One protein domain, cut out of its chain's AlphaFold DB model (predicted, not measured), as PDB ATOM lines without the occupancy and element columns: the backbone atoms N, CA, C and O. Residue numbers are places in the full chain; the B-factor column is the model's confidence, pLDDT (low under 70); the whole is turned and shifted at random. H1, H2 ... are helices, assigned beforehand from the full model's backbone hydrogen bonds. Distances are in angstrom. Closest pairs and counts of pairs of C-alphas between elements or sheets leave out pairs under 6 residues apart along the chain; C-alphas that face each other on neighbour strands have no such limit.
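This is residues 59 to 105 of the 161 residues of the protein "putative E3 ubiquitin-protein ligase RING1a" of Cicer arietinum (UniProt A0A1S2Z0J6). Look first for H2, the longest helix, which runs along the long axis of the domain; H1 packs on it as the other arm of a helical hairpin, and H3 folds back from the far end of H2 so that its last turn comes near H1. The three helix centres make a triangle, in which H3 is only loosely set, near the other two but touching neither, and residues 88 to 95 stick out at the end where the chain turns from H2 into H3. The printed part has 47 residues with three named helices in the order H1, H2, H3 and no named strand, and its class is all helix. It is compact, with a radius of gyration of the C-alphas of 10.6 A and spans of 29 by 22 by 13 A.

Find C-alpha 75 at (-132.407, 193.203, 46.590); from there H2, residues 75 to 88, runs 19.9 A to C-alpha 88 at (-116.310, 196.628, 35.334). H1, residues 59 to 69, comes before it: begin at C-alpha 59, (-119.089, 193.714, 52.948), and go 15.2 A to C-alpha 69. H3, residues 93 to 104, runs 15.8 A and ends at C-alpha 104, (-123.715, 180.720, 48.542).

Start from H2 and look at H1, which touches it with 12 pairs of C-alphas within 8 A. Their closest C-alphas are those of Leu 68 and Ala 75, 5.0 A apart. The two form a helical hairpin, at a shallow tilt of 32 degrees and running opposite ways. H2 and H3 are close but not clearly touching, with the closest C-alphas, those of Tyr 87 and Ile 93, 7.5 A apart; they run opposite ways at a shallow tilt of 18 degrees. At the other end of H3 you find Ile 103, whose C-alpha is 6.6 A from that of Lys 62, the closest pair of H1 and H3. These two helices are close but not clearly touching, and run the same way at a steep tilt of 38 degrees. On the backbone, each O i to N i+4 pair inside H1 and H2 is within hydrogen-bond range, while in H3 6 of 8 are.

The two C-alphas farthest apart are those of Gly 71 and Gly 90, 29.8 A, one in each link. Both links, H1 to H2 and H2 to H3, are tight, and the printed part has no cut. Residues 88 to 95, of which 93 to 95 belong to H3, stand free; the body without them spans 25 by 22 by 13 A. The mean pLDDT of the printed part is 87.1, and residue 93 is under 70; H3 has a mean of 80, against 93 for H1 and 91 for H2.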
ATOM      1  N   GLU A  59    -118.074 193.560  51.900       91.25
ATOM      2  CA  GLU A  59    -119.089 193.714  52.948       91.25
ATOM      3  C   GLU A  59    -120.408 194.264  52.392       91.25
ATOM      4  O   GLU A  59    -121.485 193.798  52.765       91.25
ATOM      5  N   GLU A  60    -120.325 195.217  51.459       92.56
ATOM      6  CA  GLU A  60    -121.481 195.784  50.769       92.56
ATOM      7  C   GLU A  60    -122.235 194.713  49.978       92.56
ATOM      8  O   GLU A  60    -123.453 194.582  50.120       92.56
ATOM      9  N   LEU A  61    -121.510 193.902  49.199       92.06
ATOM     10  CA  LEU A  61    -122.110 192.812  48.435       92.06
ATOM     11  C   LEU A  61    -122.776 191.783  49.362       92.06
ATOM     12  O   LEU A  61    -123.935 191.433  49.148       92.06
ATOM     13  N   LYS A  62    -122.100 191.367  50.443       92.75
ATOM     14  CA  LYS A  62    -122.669 190.443  51.442       92.75
ATOM     15  C   LYS A  62    -123.954 190.981  52.063       92.75
ATOM     16  O   LYS A  62    -124.918 190.236  52.209       92.75
ATOM     17  N   ARG A  63    -124.001 192.275  52.396       94.31
ATOM     18  CA  ARG A  63    -125.204 192.907  52.953       94.31
ATOM     19  C   ARG A  63    -126.370 192.883  51.965       94.31
ATOM     20  O   ARG A  63    -127.496 192.603  52.369       94.31
ATOM     21  N   ARG A  64    -126.116 193.166  50.683       94.12
ATOM     22  CA  ARG A  64    -127.145 193.094  49.631       94.12
ATOM     23  C   ARG A  64    -127.662 191.667  49.457       94.12
ATOM     24  O   ARG A  64    -128.869 191.476  49.360       94.12
ATOM     25  N   VAL A  65    -126.783 190.666  49.517       92.81
ATOM     26  CA  VAL A  65    -127.208 189.260  49.453       92.81
ATOM     27  C   VAL A  65    -127.961 188.819  50.711       92.81
ATOM     28  O   VAL A  65    -128.924 188.069  50.610       92.81
ATOM     29  N   ALA A  66    -127.609 189.318  51.897       93.12
ATOM     30  CA  ALA A  66    -128.380 189.037  53.108       93.12
ATOM     31  C   ALA A  66    -129.836 189.530  52.991       93.12
ATOM     32  O   ALA A  66    -130.755 188.792  53.332       93.12
ATOM     33  N   ARG A  67    -130.051 190.728  52.428       94.38
ATOM     34  CA  ARG A  67    -131.401 191.247  52.127       94.38
ATOM     35  C   ARG A  67    -132.140 190.381  51.108       94.38
ATOM     36  O   ARG A  67    -133.329 190.132  51.264       94.38
ATOM     37  N   LEU A  68    -131.429 189.886  50.096       93.25
ATOM     38  CA  LEU A  68    -131.993 188.944  49.131       93.25
ATOM     39  C   LEU A  68    -132.467 187.651  49.815       93.25
ATOM     40  O   LEU A  68    -133.576 187.200  49.548       93.25
ATOM     41  N   LYS A  69    -131.672 187.091  50.738       90.62
ATOM     42  CA  LYS A  69    -132.058 185.907  51.530       90.62
ATOM     43  C   LYS A  69    -133.264 186.168  52.443       90.62
ATOM     44  O   LYS A  69    -134.027 185.249  52.712       90.62
ATOM     45  N   GLU A  70    -133.459 187.406  52.890       93.88
ATOM     46  CA  GLU A  70    -134.636 187.829  53.665       93.88
ATOM     47  C   GLU A  70    -135.918 187.934  52.806       93.88
ATOM     48  O   GLU A  70    -137.015 188.055  53.350       93.88
ATOM     49  N   GLY A  71    -135.807 187.832  51.476       91.81
ATOM     50  CA  GLY A  71    -136.938 187.902  50.546       91.81
ATOM     51  C   GLY A  71    -137.272 189.320  50.075       91.81
ATOM     52  O   GLY A  71    -138.394 189.570  49.641       91.81
ATOM     53  N   ASP A  72    -136.323 190.254  50.166       94.50
ATOM     54  CA  ASP A  72    -136.479 191.616  49.652       94.50
ATOM     55  C   ASP A  72    -136.431 191.633  48.112       94.50
ATOM     56  O   ASP A  72    -135.389 191.377  47.504       94.50
ATOM     57  N   GLU A  73    -137.557 191.954  47.469       90.75
ATOM     58  CA  GLU A  73    -137.698 191.987  46.004       90.75
ATOM     59  C   GLU A  73    -136.745 193.002  45.342       90.75
ATOM     60  O   GLU A  73    -136.215 192.751  44.256       90.75
ATOM     61  N   GLU A  74    -136.450 194.114  46.023       94.19
ATOM     62  CA  GLU A  74    -135.539 195.158  45.534       94.19
ATOM     63  C   GLU A  74    -134.060 194.772  45.704       94.19
ATOM     64  O   GLU A  74    -133.158 195.429  45.170       94.19
ATOM     65  N   ALA A  75    -133.770 193.691  46.435       93.12
ATOM     66  CA  ALA A  75    -132.407 193.203  46.590       93.12
ATOM     67  C   ALA A  75    -131.895 192.504  45.324       93.12
ATOM     68  O   ALA A  75    -130.692 192.558  45.072       93.12
ATOM     69  N   ILE A  76    -132.769 191.913  44.493       94.12
ATOM     70  CA  ILE A  76    -132.352 191.226  43.258       94.12
ATOM     71  C   ILE A  76    -131.644 192.200  42.299       94.12
ATOM     72  O   ILE A  76    -130.472 191.961  41.986       94.12
ATOM     73  N   PRO A  77    -132.262 193.324  41.868       95.56
ATOM     74  CA  PRO A  77    -131.575 194.289  41.009       95.56
ATOM     75  C   PRO A  77    -130.307 194.850  41.665       95.56
ATOM     76  O   PRO A  77    -129.283 195.008  41.004       95.56
ATOM     77  N   SER A  78    -130.351 195.093  42.980       94.31
ATOM     78  CA  SER A  78    -129.240 195.675  43.738       94.31
ATOM     79  C   SER A  78    -128.005 194.767  43.815       94.31
ATOM     80  O   SER A  78    -126.873 195.258  43.746       94.31
ATOM     81  N   VAL A  79    -128.198 193.453  43.961       92.62
ATOM     82  CA  VAL A  79    -127.114 192.456  43.952       92.62
ATOM     83  C   VAL A  79    -126.508 192.339  42.555       92.62
ATOM     84  O   VAL A  79    -125.286 192.351  42.425       92.62
ATOM     85  N   PHE A  80    -127.331 192.289  41.502       92.44
ATOM     86  CA  PHE A  80    -126.827 192.219  40.127       92.44
ATOM     87  C   PHE A  80    -126.018 193.452  39.735       92.44
ATOM     88  O   PHE A  80    -124.914 193.317  39.206       92.44
ATOM     89  N   GLU A  81    -126.526 194.646  40.039       92.94
ATOM     90  CA  GLU A  81    -125.783 195.888  39.832       92.94
ATOM     91  C   GLU A  81    -124.434 195.835  40.557       92.94
ATOM     92  O   GLU A  81    -123.407 196.198  39.984       92.94
ATOM     93  N   ALA A  82    -124.418 195.304  41.783       91.00
ATOM     94  CA  ALA A  82    -123.201 195.230  42.568       91.00
ATOM     95  C   ALA A  82    -122.118 194.347  41.940       91.00
ATOM     96  O   ALA A  82    -120.943 194.715  41.906       91.00
ATOM     97  N   ILE A  83    -122.521 193.181  41.439       88.56
ATOM     98  CA  ILE A  83    -121.628 192.229  40.774       88.56
ATOM     99  C   ILE A  83    -121.076 192.841  39.482       88.56
ATOM    100  O   ILE A  83    -119.869 192.805  39.242       88.56
ATOM    101  N   LEU A  84    -121.935 193.476  38.679       89.56
ATOM    102  CA  LEU A  84    -121.521 194.116  37.429       89.56
ATOM    103  C   LEU A  84    -120.530 195.262  37.665       89.56
ATOM    104  O   LEU A  84    -119.547 195.375  36.936       89.56
ATOM    105  N   GLN A  85    -120.728 196.084  38.697       89.31
ATOM    106  CA  GLN A  85    -119.785 197.157  39.033       89.31
ATOM    107  C   GLN A  85    -118.402 196.614  39.422       89.31
ATOM    108  O   GLN A  85    -117.381 197.147  38.984       89.31
ATOM    109  N   ARG A  86    -118.333 195.516  40.185       88.06
ATOM    110  CA  ARG A  86    -117.056 194.854  40.523       88.06
ATOM    111  C   ARG A  86    -116.347 194.298  39.291       88.06
ATOM    112  O   ARG A  86    -115.135 194.458  39.158       88.06
ATOM    113  N   TYR A  87    -117.113 193.717  38.371       83.88
ATOM    114  CA  TYR A  87    -116.591 193.220  37.103       83.88
ATOM    115  C   TYR A  87    -116.006 194.353  36.246       83.88
ATOM    116  O   TYR A  87    -114.886 194.262  35.749       83.88
ATOM    117  N   LEU A  88    -116.733 195.470  36.126       85.81
ATOM    118  CA  LEU A  88    -116.310 196.628  35.334       85.81
ATOM    119  C   LEU A  88    -115.134 197.396  35.952       85.81
ATOM    120  O   LEU A  88    -114.341 197.979  35.218       85.81
ATOM    121  N   THR A  89    -114.994 197.377  37.279       85.44
ATOM    122  CA  THR A  89    -113.850 197.982  37.991       85.44
ATOM    123  C   THR A  89    -112.578 197.129  37.917       85.44
ATOM    124  O   THR A  89    -111.540 197.527  38.444       85.44
ATOM    125  N   GLY A  90    -112.618 195.981  37.230       77.19
ATOM    126  CA  GLY A  90    -111.446 195.145  36.978       77.19
ATOM    127  C   GLY A  90    -110.965 194.371  38.204       77.19
ATOM    128  O   GLY A  90    -109.796 193.981  38.253       77.19
ATOM    129  N   LYS A  91    -111.834 194.146  39.201       73.44
ATOM    130  CA  LYS A  91    -111.505 193.241  40.307       73.44
ATOM    131  C   LYS A  91    -111.318 191.824  39.747       73.44
ATOM    132  O   LYS A  91    -112.130 191.392  38.927       73.44
ATOM    133  N   PRO A  92    -110.245 191.107  40.133       70.31
ATOM    134  CA  PRO A  92    -109.998 189.771  39.615       70.31
ATOM    135  C   PRO A  92    -111.147 188.842  40.010       70.31
ATOM    136  O   PRO A  92    -111.493 188.752  41.187       70.31
ATOM    137  N   ILE A  93    -111.693 188.129  39.025       69.69
ATOM    138  CA  ILE A  93    -112.784 187.153  39.191       69.69
ATOM    139  C   ILE A  93    -112.413 186.086  40.236       69.69
ATOM    140  O   ILE A  93    -113.266 185.615  40.977       69.69
ATOM    141  N   GLU A  94    -111.126 185.763  40.365       72.75
ATOM    142  CA  GLU A  94    -110.588 184.846  41.377       72.75
ATOM    143  C   GLU A  94    -110.843 185.316  42.819       72.75
ATOM    144  O   GLU A  94    -111.195 184.513  43.676       72.75
ATOM    145  N   ALA A  95    -110.766 186.625  43.090       71.25
ATOM    146  CA  ALA A  95    -111.124 187.167  44.404       71.25
ATOM    147  C   ALA A  95    -112.637 187.088  44.669       71.25
ATOM    148  O   ALA A  95    -113.070 187.043  45.824       71.25
ATOM    149  N   ASP A  96    -113.436 187.061  43.603       78.62
ATOM    150  CA  ASP A  96    -114.876 186.866  43.686       78.62
ATOM    151  C   ASP A  96    -115.235 185.384  43.865       78.62
ATOM    152  O   ASP A  96    -116.258 185.110  44.477       78.62
ATOM    153  N   GLN A  97    -114.398 184.417  43.460       81.44
ATOM    154  CA  GLN A  97    -114.663 182.989  43.700       81.44
ATOM    155  C   GLN A  97    -114.777 182.667  45.196       81.44
ATOM    156  O   GLN A  97    -115.743 182.037  45.623       81.44
ATOM    157  N   ASP A  98    -113.827 183.135  46.006       82.56
ATOM    158  CA  ASP A  98    -113.851 182.951  47.464       82.56
ATOM    159  C   ASP A  98    -115.102 183.580  48.087       82.56
ATOM    160  O   ASP A  98    -115.758 182.994  48.953       82.56
ATOM    161  N   LEU A  99    -115.461 184.768  47.602       82.75
ATOM    162  CA  LEU A  99    -116.627 185.516  48.046       82.75
ATOM    163  C   LEU A  99    -117.937 184.825  47.645       82.75
ATOM    164  O   LEU A  99    -118.866 184.773  48.447       82.75
ATOM    165  N   MET A 100    -118.008 184.264  46.439       82.56
ATOM    166  CA  MET A 100    -119.149 183.490  45.958       82.56
ATOM    167  C   MET A 100    -119.339 182.235  46.811       82.56
ATOM    168  O   MET A 100    -120.451 181.994  47.274       82.56
ATOM    169  N   ARG A 101    -118.264 181.500  47.132       86.19
ATOM    170  CA  ARG A 101    -118.341 180.346  48.048       86.19
ATOM    171  C   ARG A 101    -118.867 180.731  49.431       86.19
ATOM    172  O   ARG A 101    -119.638 179.987  50.028       86.19
ATOM    173  N   GLU A 102    -118.490 181.899  49.944       83.50
ATOM    174  CA  GLU A 102    -119.003 182.393  51.226       83.50
ATOM    175  C   GLU A 102    -120.480 182.818  51.151       83.50
ATOM    176  O   GLU A 102    -121.255 182.540  52.063       83.50
ATOM    177  N   ILE A 103    -120.877 183.492  50.070       84.38
ATOM    178  CA  ILE A 103    -122.238 184.001  49.865       84.38
ATOM    179  C   ILE A 103    -123.245 182.859  49.674       84.38
ATOM    180  O   ILE A 103    -124.309 182.850  50.311       84.38
ATOM    181  N   LEU A 104    -122.914 181.915  48.791       80.38
ATOM    182  CA  LEU A 104    -123.715 180.720  48.542       80.38
ATOM    183  C   LEU A 104    -123.653 179.747  49.728       80.38
ATOM    184  O   LEU A 104    -124.607 179.009  49.956       80.38
ATOM    185  N   GLY A 105    -122.585 179.815  50.530       73.81
ATOM    186  CA  GLY A 105    -122.279 178.815  51.545       73.81
ATOM    187  C   GLY A 105    -121.823 177.501  50.906       73.81
ATOM    188  O   GLY A 105    -121.910 177.305  49.694       73.81
TER     189      GLY A 105